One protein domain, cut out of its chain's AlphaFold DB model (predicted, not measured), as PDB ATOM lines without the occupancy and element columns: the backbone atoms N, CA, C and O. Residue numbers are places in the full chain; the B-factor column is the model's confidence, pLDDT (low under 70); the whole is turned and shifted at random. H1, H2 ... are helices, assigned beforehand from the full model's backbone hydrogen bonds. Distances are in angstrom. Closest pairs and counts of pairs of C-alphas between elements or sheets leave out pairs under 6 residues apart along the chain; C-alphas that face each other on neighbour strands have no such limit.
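What this domain is: This is residues 242 to 302 of the 750 residues of an uncharacterized protein of Candidatus Micrarchaeota archaeon (UniProt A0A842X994). A small cluster of five short helices, in which the longest, H2, is crossed by H4, the second arm of a helical hairpin made with H3. H5 makes a corner with H4 across their tight link, and H1, joined to H2 by a tight link, is the helix whose centre is farthest from the mean of the C-alphas and is apart from H5. The printed part has 61 residues with five named helices, in the order H1, H2, H3, H4, H5, and no named strand; the class is all helix. It is compact, with a radius of gyration of the C-alphas of 10.4 A, and its C-alphas span 28 by 23 by 16 A.

Where its parts are: H1 is residues 242 to 248 and begins at C-alpha 242, at (169.038, 173.378, 181.039). H2, residues 252 to 265, measures 19.8 A from its first C-alpha, at (157.244, 162.224, 173.507), to its last. H3 is residues 273 to 278. H4, residues 282 to 291, measures 15.3 A from first to last C-alpha. H5 is residues 294 to 300 and ends at C-alpha 300, at (153.418, 164.665, 164.278).

How they stand to each other: H4 is the hub, touching H1, H2, H3 and H5. H1 and H4 only just touch, with 3 pairs of C-alphas within 8 A, the closest being those of Leu 246 and Ala 287, 7.0 A apart; they run the same way at a steep tilt of 40 degrees. H1 and H2 are close but not clearly touching, the closest C-alphas being those of Lys 248 and Cys 254, 6.8 A apart. H2 and H4 touch, closest at the C-alphas of Met 259 and Met 284, 7.5 A apart, and run opposite ways at a steep tilt of 44 degrees. H3 and H4 form a helical hairpin with a shallow tilt of 25 degrees, closest at the C-alphas of Leu 276 and Ser 282, 5.1 A apart. H4 and H5 touch only at the corner by their link, closest at the C-alphas of Ala 288 and Leu 294, 5.6 A apart. H2 and H5 are near each other, while H1 is apart from H3 and H5, and H2 is apart from H3. In H1, H2, H3 and H5 every O i to N i+4 pair is within hydrogen-bond range; in H4 4 of 6 are.

The domain as a whole: The two C-alphas farthest apart are those of Gln 243 and Gly 302, at 28.3 A. The printed part has no cut. The links H1 to H2, H3 to H4 and H4 to H5 are tight, and the link H2 to H3, with 7 residues, is short. The mean pLDDT of the printed part is 84.7, and residues 242 to 247, which belong to H1, are under 70.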
ATOM      1  N   GLY A 242     169.312 174.033 182.320       53.25
ATOM      2  CA  GLY A 242     169.038 173.378 181.039       53.25
ATOM      3  C   GLY A 242     168.974 171.845 181.075       53.25
ATOM      4  O   GLY A 242     168.184 171.257 180.337       53.25
ATOM      5  N   GLN A 243     169.807 171.168 181.877       52.88
ATOM      6  CA  GLN A 243     169.979 169.707 181.753       52.88
ATOM      7  C   GLN A 243     168.882 168.893 182.450       52.88
ATOM      8  O   GLN A 243     168.458 167.873 181.904       52.88
ATOM      9  N   GLU A 244     168.379 169.352 183.597       56.91
ATOM     10  CA  GLU A 244     167.256 168.703 184.285       56.91
ATOM     11  C   GLU A 244     165.949 168.857 183.497       56.91
ATOM     12  O   GLU A 244     165.186 167.902 183.363       56.91
ATOM     13  N   GLU A 245     165.714 170.012 182.873       58.44
ATOM     14  CA  GLU A 245     164.534 170.208 182.025       58.44
ATOM     15  C   GLU A 245     164.628 169.445 180.695       58.44
ATOM     16  O   GLU A 245     163.651 168.840 180.257       58.44
ATOM     17  N   LEU A 246     165.817 169.340 180.089       62.72
ATOM     18  CA  LEU A 246     166.048 168.440 178.945       62.72
ATOM     19  C   LEU A 246     165.852 166.957 179.301       62.72
ATOM     20  O   LEU A 246     165.495 166.159 178.426       62.72
ATOM     21  N   ALA A 247     166.091 166.573 180.560       69.06
ATOM     22  CA  ALA A 247     165.790 165.232 181.053       69.06
ATOM     23  C   ALA A 247     164.274 165.008 181.178       69.06
ATOM     24  O   ALA A 247     163.799 163.940 180.787       69.06
ATOM     25  N   LYS A 248     163.513 166.025 181.610       76.75
ATOM     26  CA  LYS A 248     162.036 166.005 181.642       76.75
ATOM     27  C   LYS A 248     161.412 165.911 180.240       76.75
ATOM     28  O   LYS A 248     160.346 165.329 180.090       76.75
ATOM     29  N   LEU A 249     162.097 166.393 179.199       81.88
ATOM     30  CA  LEU A 249     161.659 166.338 177.791       81.88
ATOM     31  C   LEU A 249     162.113 165.067 177.037       81.88
ATOM     32  O   LEU A 249     162.165 165.054 175.805       81.88
ATOM     33  N   LYS A 250     162.503 163.994 177.744       83.69
ATOM     34  CA  LYS A 250     162.926 162.730 177.108       83.69
ATOM     35  C   LYS A 250     161.780 161.980 176.434       83.69
ATOM     36  O   LYS A 250     162.004 161.378 175.385       83.69
ATOM     37  N   THR A 251     160.592 161.984 177.029       88.31
ATOM     38  CA  THR A 251     159.426 161.275 176.494       88.31
ATOM     39  C   THR A 251     158.672 162.154 175.502       88.31
ATOM     40  O   THR A 251     158.642 163.382 175.624       88.31
ATOM     41  N   TRP A 252     158.052 161.518 174.504       91.06
ATOM     42  CA  TRP A 252     157.244 162.224 173.507       91.06
ATOM     43  C   TRP A 252     156.108 163.027 174.153       91.06
ATOM     44  O   TRP A 252     155.828 164.132 173.713       91.06
ATOM     45  N   GLU A 253     155.493 162.514 175.217       91.06
ATOM     46  CA  GLU A 253     154.359 163.150 175.901       91.06
ATOM     47  C   GLU A 253     154.745 164.462 176.593       91.06
ATOM     48  O   GLU A 253     154.098 165.483 176.359       91.06
ATOM     49  N   CYS A 254     155.842 164.473 177.359       88.12
ATOM     50  CA  CYS A 254     156.345 165.685 178.008       88.12
ATOM     51  C   CYS A 254     156.786 166.732 176.979       88.12
ATOM     52  O   CYS A 254     156.472 167.917 177.104       88.12
ATOM     53  N   PHE A 255     157.478 166.287 175.925       95.25
ATOM     54  CA  PHE A 255     157.876 167.157 174.823       95.25
ATOM     55  C   PHE A 255     156.662 167.733 174.079       95.25
ATOM     56  O   PHE A 255     156.609 168.936 173.826       95.25
ATOM     57  N   ARG A 256     155.656 166.902 173.781       95.25
ATOM     58  CA  ARG A 256     154.405 167.295 173.120       95.25
ATOM     59  C   ARG A 256     153.623 168.309 173.944       95.25
ATOM     60  O   ARG A 256     153.158 169.291 173.374       95.25
ATOM     61  N   ALA A 257     153.483 168.091 175.250       91.56
ATOM     62  CA  ALA A 257     152.773 169.009 176.138       91.56
ATOM     63  C   ALA A 257     153.440 170.393 176.158       91.56
ATOM     64  O   ALA A 257     152.774 171.406 175.944       91.56
ATOM     65  N   ARG A 258     154.772 170.440 176.311       93.25
ATOM     66  CA  ARG A 258     155.515 171.708 176.289       93.25
ATOM     67  C   ARG A 258     155.459 172.390 174.923       93.25
ATOM     68  O   ARG A 258     155.258 173.597 174.861       93.25
ATOM     69  N   MET A 259     155.597 171.630 173.834       95.06
ATOM     70  CA  MET A 259     155.533 172.177 172.477       95.06
ATOM     71  C   MET A 259     154.148 172.755 172.159       95.06
ATOM     72  O   MET A 259     154.072 173.811 171.543       95.06
ATOM     73  N   LYS A 260     153.057 172.121 172.616       94.50
ATOM     74  CA  LYS A 260     151.697 172.667 172.475       94.50
ATOM     75  C   LYS A 260     151.529 174.011 173.179       94.50
ATOM     76  O   LYS A 260     151.024 174.937 172.564       94.50
ATOM     77  N   SER A 261     152.028 174.138 174.409       89.50
ATOM     78  CA  SER A 261     152.005 175.417 175.131       89.50
ATOM     79  C   SER A 261     152.773 176.515 174.381       89.50
ATOM     80  O   SER A 261     152.301 177.641 174.295       89.50
ATOM     81  N   ILE A 262     153.915 176.190 173.764       92.44
ATOM     82  CA  ILE A 262     154.666 177.156 172.942       92.44
ATOM     83  C   ILE A 262     153.884 177.548 171.684       92.44
ATOM     84  O   ILE A 262     153.885 178.714 171.309       92.44
ATOM     85  N   ILE A 263     153.215 176.593 171.037       93.44
ATOM     86  CA  ILE A 263     152.362 176.846 169.868       93.44
ATOM     87  C   ILE A 263     151.199 177.774 170.238       93.44
ATOM     88  O   ILE A 263     150.912 178.711 169.500       93.44
ATOM     89  N   GLU A 264     150.561 177.563 171.390       90.50
ATOM     90  CA  GLU A 264     149.510 178.449 171.908       90.50
ATOM     91  C   GLU A 264     150.040 179.870 172.145       90.50
ATOM     92  O   GLU A 264     149.419 180.837 171.710       90.50
ATOM     93  N   CYS A 265     151.236 180.008 172.731       84.75
ATOM     94  CA  CYS A 265     151.912 181.303 172.878       84.75
ATOM     95  C   CYS A 265     152.362 181.925 171.542       84.75
ATOM     96  O   CYS A 265     152.613 183.127 171.479       84.75
ATOM     97  N   ASN A 266     152.458 181.126 170.477       91.06
ATOM     98  CA  ASN A 266     152.817 181.550 169.127       91.06
ATOM     99  C   ASN A 266     151.581 181.691 168.217       91.06
ATOM    100  O   ASN A 266     151.641 181.381 167.030       91.06
ATOM    101  N   ASN A 267     150.440 182.113 168.774       87.44
ATOM    102  CA  ASN A 267     149.181 182.323 168.045       87.44
ATOM    103  C   ASN A 267     148.698 181.098 167.249       87.44
ATOM    104  O   ASN A 267     148.075 181.228 166.197       87.44
ATOM    105  N   GLY A 268     149.000 179.893 167.732       86.00
ATOM    106  CA  GLY A 268     148.651 178.650 167.056       86.00
ATOM    107  C   GLY A 268     149.576 178.282 165.896       86.00
ATOM    108  O   GLY A 268     149.360 177.239 165.288       86.00
ATOM    109  N   GLU A 269     150.613 179.065 165.588       88.75
ATOM    110  CA  GLU A 269     151.597 178.724 164.560       88.75
ATOM    111  C   GLU A 269     152.707 177.816 165.105       88.75
ATOM    112  O   GLU A 269     153.170 177.947 166.243       88.75
ATOM    113  N   PHE A 270     153.206 176.904 164.266       93.19
ATOM    114  CA  PHE A 270     154.309 176.032 164.659       93.19
ATOM    115  C   PHE A 270     155.624 176.826 164.797       93.19
ATOM    116  O   PHE A 270     156.040 177.481 163.837       93.19
ATOM    117  N   PRO A 271     156.321 176.755 165.946       91.31
ATOM    118  CA  PRO A 271     157.458 177.623 166.224       91.31
ATOM    119  C   PRO A 271     158.662 177.310 165.324       91.31
ATOM    120  O   PRO A 271     159.042 176.153 165.110       91.31
ATOM    121  N   THR A 272     159.307 178.359 164.812       89.88
ATOM    122  CA  THR A 272     160.574 178.249 164.074       89.88
ATOM    123  C   THR A 272     161.760 178.128 165.033       89.88
ATOM    124  O   THR A 272     161.647 178.416 166.222       89.88
ATOM    125  N   HIS A 273     162.929 177.719 164.527       88.56
ATOM    126  CA  HIS A 273     164.160 177.725 165.328       88.56
ATOM    127  C   HIS A 273     164.451 179.109 165.922       88.56
ATOM    128  O   HIS A 273     164.773 179.215 167.100       88.56
ATOM    129  N   ASP A 274     164.307 180.157 165.114       80.19
ATOM    130  CA  ASP A 274     164.639 181.518 165.531       80.19
ATOM    131  C   ASP A 274     163.635 182.039 166.556       80.19
ATOM    132  O   ASP A 274     164.042 182.658 167.532       80.19
ATOM    133  N   TYR A 275     162.354 181.684 166.405       84.94
ATOM    134  CA  TYR A 275     161.337 181.959 167.415       84.94
ATOM    135  C   TYR A 275     161.637 181.240 168.737       84.94
ATOM    136  O   TYR A 275     161.623 181.854 169.800       84.94
ATOM    137  N   LEU A 276     161.990 179.948 168.689       88.19
ATOM    138  CA  LEU A 276     162.410 179.209 169.886       88.19
ATOM    139  C   LEU A 276     163.636 179.855 170.541       88.19
ATOM    140  O   LEU A 276     163.716 179.903 171.763       88.19
ATOM    141  N   CYS A 277     164.578 180.379 169.758       77.56
ATOM    142  CA  CYS A 277     165.718 181.125 170.285       77.56
ATOM    143  C   CYS A 277     165.309 182.471 170.902       77.56
ATOM    144  O   CYS A 277     165.815 182.802 171.972       77.56
ATOM    145  N   SER A 278     164.384 183.219 170.290       71.81
ATOM    146  CA  SER A 278     163.958 184.535 170.788       71.81
ATOM    147  C   SER A 278     163.178 184.462 172.098       71.81
ATOM    148  O   SER A 278     163.284 185.372 172.911       71.81
ATOM    149  N   ILE A 279     162.436 183.375 172.336       75.62
ATOM    150  CA  ILE A 279     161.741 183.137 173.615       75.62
ATOM    151  C   ILE A 279     162.592 182.347 174.624       75.62
ATOM    152  O   ILE A 279     162.082 181.879 175.638       75.62
ATOM    153  N   ASN A 280     163.887 182.165 174.341       76.31
ATOM    154  CA  ASN A 280     164.827 181.404 175.166       76.31
ATOM    155  C   ASN A 280     164.438 179.918 175.388       76.31
ATOM    156  O   ASN A 280     164.845 179.283 176.359       76.31
ATOM    157  N   GLU A 281     163.702 179.323 174.445       85.00
ATOM    158  CA  GLU A 281     163.320 177.901 174.387       85.00
ATOM    159  C   GLU A 281     164.137 177.109 173.346       85.00
ATOM    160  O   GLU A 281     163.699 176.094 172.797       85.00
ATOM    161  N   SER A 282     165.381 177.519 173.085       83.31
ATOM    162  CA  SER A 282     166.300 176.858 172.137       83.31
ATOM    163  C   SER A 282     166.535 175.365 172.446       83.31
ATOM    164  O   SER A 282     166.815 174.554 171.558       83.31
ATOM    165  N   ARG A 283     166.330 174.948 173.698       84.75
ATOM    166  CA  ARG A 283     166.331 173.540 174.132       84.75
ATOM    167  C   ARG A 283     165.232 172.688 173.492       84.75
ATOM    168  O   ARG A 283     165.468 171.505 173.251       84.75
ATOM    169  N   MET A 284     164.073 173.261 173.164       90.62
ATOM    170  CA  MET A 284     162.992 172.544 172.479       90.62
ATOM    171  C   MET A 284     163.409 172.150 171.065       90.62
ATOM    172  O   MET A 284     163.091 171.053 170.609       90.62
ATOM    173  N   TYR A 285     164.216 172.980 170.401       90.69
ATOM    174  CA  TYR A 285     164.828 172.621 169.125       90.69
ATOM    175  C   TYR A 285     165.808 171.447 169.269       90.69
ATOM    176  O   TYR A 285     165.799 170.521 168.453       90.69
ATOM    177  N   VAL A 286     166.622 171.436 170.329       87.75
ATOM    178  CA  VAL A 286     167.541 170.322 170.618       87.75
ATOM    179  C   VAL A 286     166.764 169.036 170.920       87.75
ATOM    180  O   VAL A 286     167.091 167.986 170.364       87.75
ATOM    181  N   ALA A 287     165.710 169.107 171.736       91.12
ATOM    182  CA  ALA A 287     164.845 167.971 172.048       91.12
ATOM    183  C   ALA A 287     164.120 167.438 170.798       91.12
ATOM    184  O   ALA A 287     164.076 166.224 170.591       91.12
ATOM    185  N   ALA A 288     163.666 168.323 169.901       91.94
ATOM    186  CA  ALA A 288     163.006 167.954 168.647       91.94
ATOM    187  C   ALA A 288     163.874 167.054 167.753       91.94
ATOM    188  O   ALA A 288     163.340 166.220 167.024       91.94
ATOM    189  N   ARG A 289     165.211 167.154 167.821       87.94
ATOM    190  CA  ARG A 289     166.118 166.282 167.045       87.94
ATOM    191  C   ARG A 289     165.947 164.798 167.369       87.94
ATOM    192  O   ARG A 289     166.107 163.980 166.467       87.94
ATOM    193  N   ARG A 290     165.570 164.445 168.605       87.62
ATOM    194  CA  ARG A 290     165.275 163.050 168.993       87.62
ATOM    195  C   ARG A 290     164.041 162.493 168.280       87.62
ATOM    196  O   ARG A 290     163.953 161.291 168.071       87.62
ATOM    197  N   PHE A 291     163.139 163.373 167.860       87.56
ATOM    198  CA  PHE A 291     161.895 163.045 167.167       87.56
ATOM    199  C   PHE A 291     161.963 163.372 165.665       87.56
ATOM    200  O   PHE A 291     160.942 163.609 165.026       87.56
ATOM    201  N   GLY A 292     163.170 163.405 165.084       81.12
ATOM    202  CA  GLY A 292     163.369 163.649 163.649       81.12
ATOM    203  C   GLY A 292     163.442 165.127 163.247       81.12
ATOM    204  O   GLY A 292     163.355 165.436 162.059       81.12
ATOM    205  N   GLY A 293     163.612 166.038 164.210       89.38
ATOM    206  CA  GLY A 293     163.729 167.485 163.999       89.38
ATOM    207  C   GLY A 293     162.384 168.219 163.979       89.38
ATOM    208  O   GLY A 293     161.325 167.598 163.939       89.38
ATOM    209  N   LEU A 294     162.431 169.558 163.988       90.25
ATOM    210  CA  LEU A 294     161.232 170.413 163.984       90.25
ATOM    211  C   LEU A 294     160.232 170.088 162.857       90.25
ATOM    212  O   LEU A 294     159.046 170.014 163.170       90.25
ATOM    213  N   PRO A 295     160.646 169.807 161.602       82.75
ATOM    214  CA  PRO A 295     159.693 169.449 160.548       82.75
ATOM    215  C   PRO A 295     158.921 168.158 160.846       82.75
ATOM    216  O   PRO A 295     157.715 168.088 160.633       82.75
ATOM    217  N   SER A 296     159.596 167.142 161.387       83.56
ATOM    218  CA  SER A 296     158.957 165.872 161.751       83.56
ATOM    219  C   SER A 296     157.990 166.055 162.922       83.56
ATOM    220  O   SER A 296     156.882 165.529 162.896       83.56
ATOM    221  N   VAL A 297     158.383 166.846 163.924       92.75
ATOM    222  CA  VAL A 297     157.523 167.198 165.063       92.75
ATOM    223  C   VAL A 297     156.288 167.982 164.615       92.75
ATOM    224  O   VAL A 297     155.200 167.721 165.118       92.75
ATOM    225  N   SER A 298     156.441 168.905 163.665       90.88
ATOM    226  CA  SER A 298     155.341 169.682 163.083       90.88
ATOM    227  C   SER A 298     154.275 168.767 162.480       90.88
ATOM    228  O   SER A 298     153.111 168.836 162.873       90.88
ATOM    229  N   ILE A 299     154.695 167.802 161.655       83.19
ATOM    230  CA  ILE A 299     153.802 166.789 161.072       83.19
ATOM    231  C   ILE A 299     153.155 165.925 162.166       83.19
ATOM    232  O   ILE A 299     151.948 165.699 162.141       83.19
ATOM    233  N   LEU A 300     153.931 165.470 163.157       88.31
ATOM    234  CA  LEU A 300     153.418 164.665 164.278       88.31
ATOM    235  C   LEU A 300     152.384 165.409 165.137       88.31
ATOM    236  O   LEU A 300     151.573 164.769 165.808       88.31
ATOM    237  N   LEU A 301     152.414 166.743 165.143       88.50
ATOM    238  CA  LEU A 301     151.449 167.588 165.844       88.50
ATOM    239  C   LEU A 301     150.293 168.062 164.951       88.50
ATOM    240  O   LEU A 301     149.447 168.807 165.436       88.50
ATOM    241  N   GLY A 302     150.211 167.584 163.704       88.75
ATOM    242  CA  GLY A 302     149.098 167.856 162.789       88.75
ATOM    243  C   GLY A 302     149.231 169.152 161.989       88.75
ATOM    244  O   GLY A 302     148.254 169.594 161.393       88.75
TER     245      GLY A 302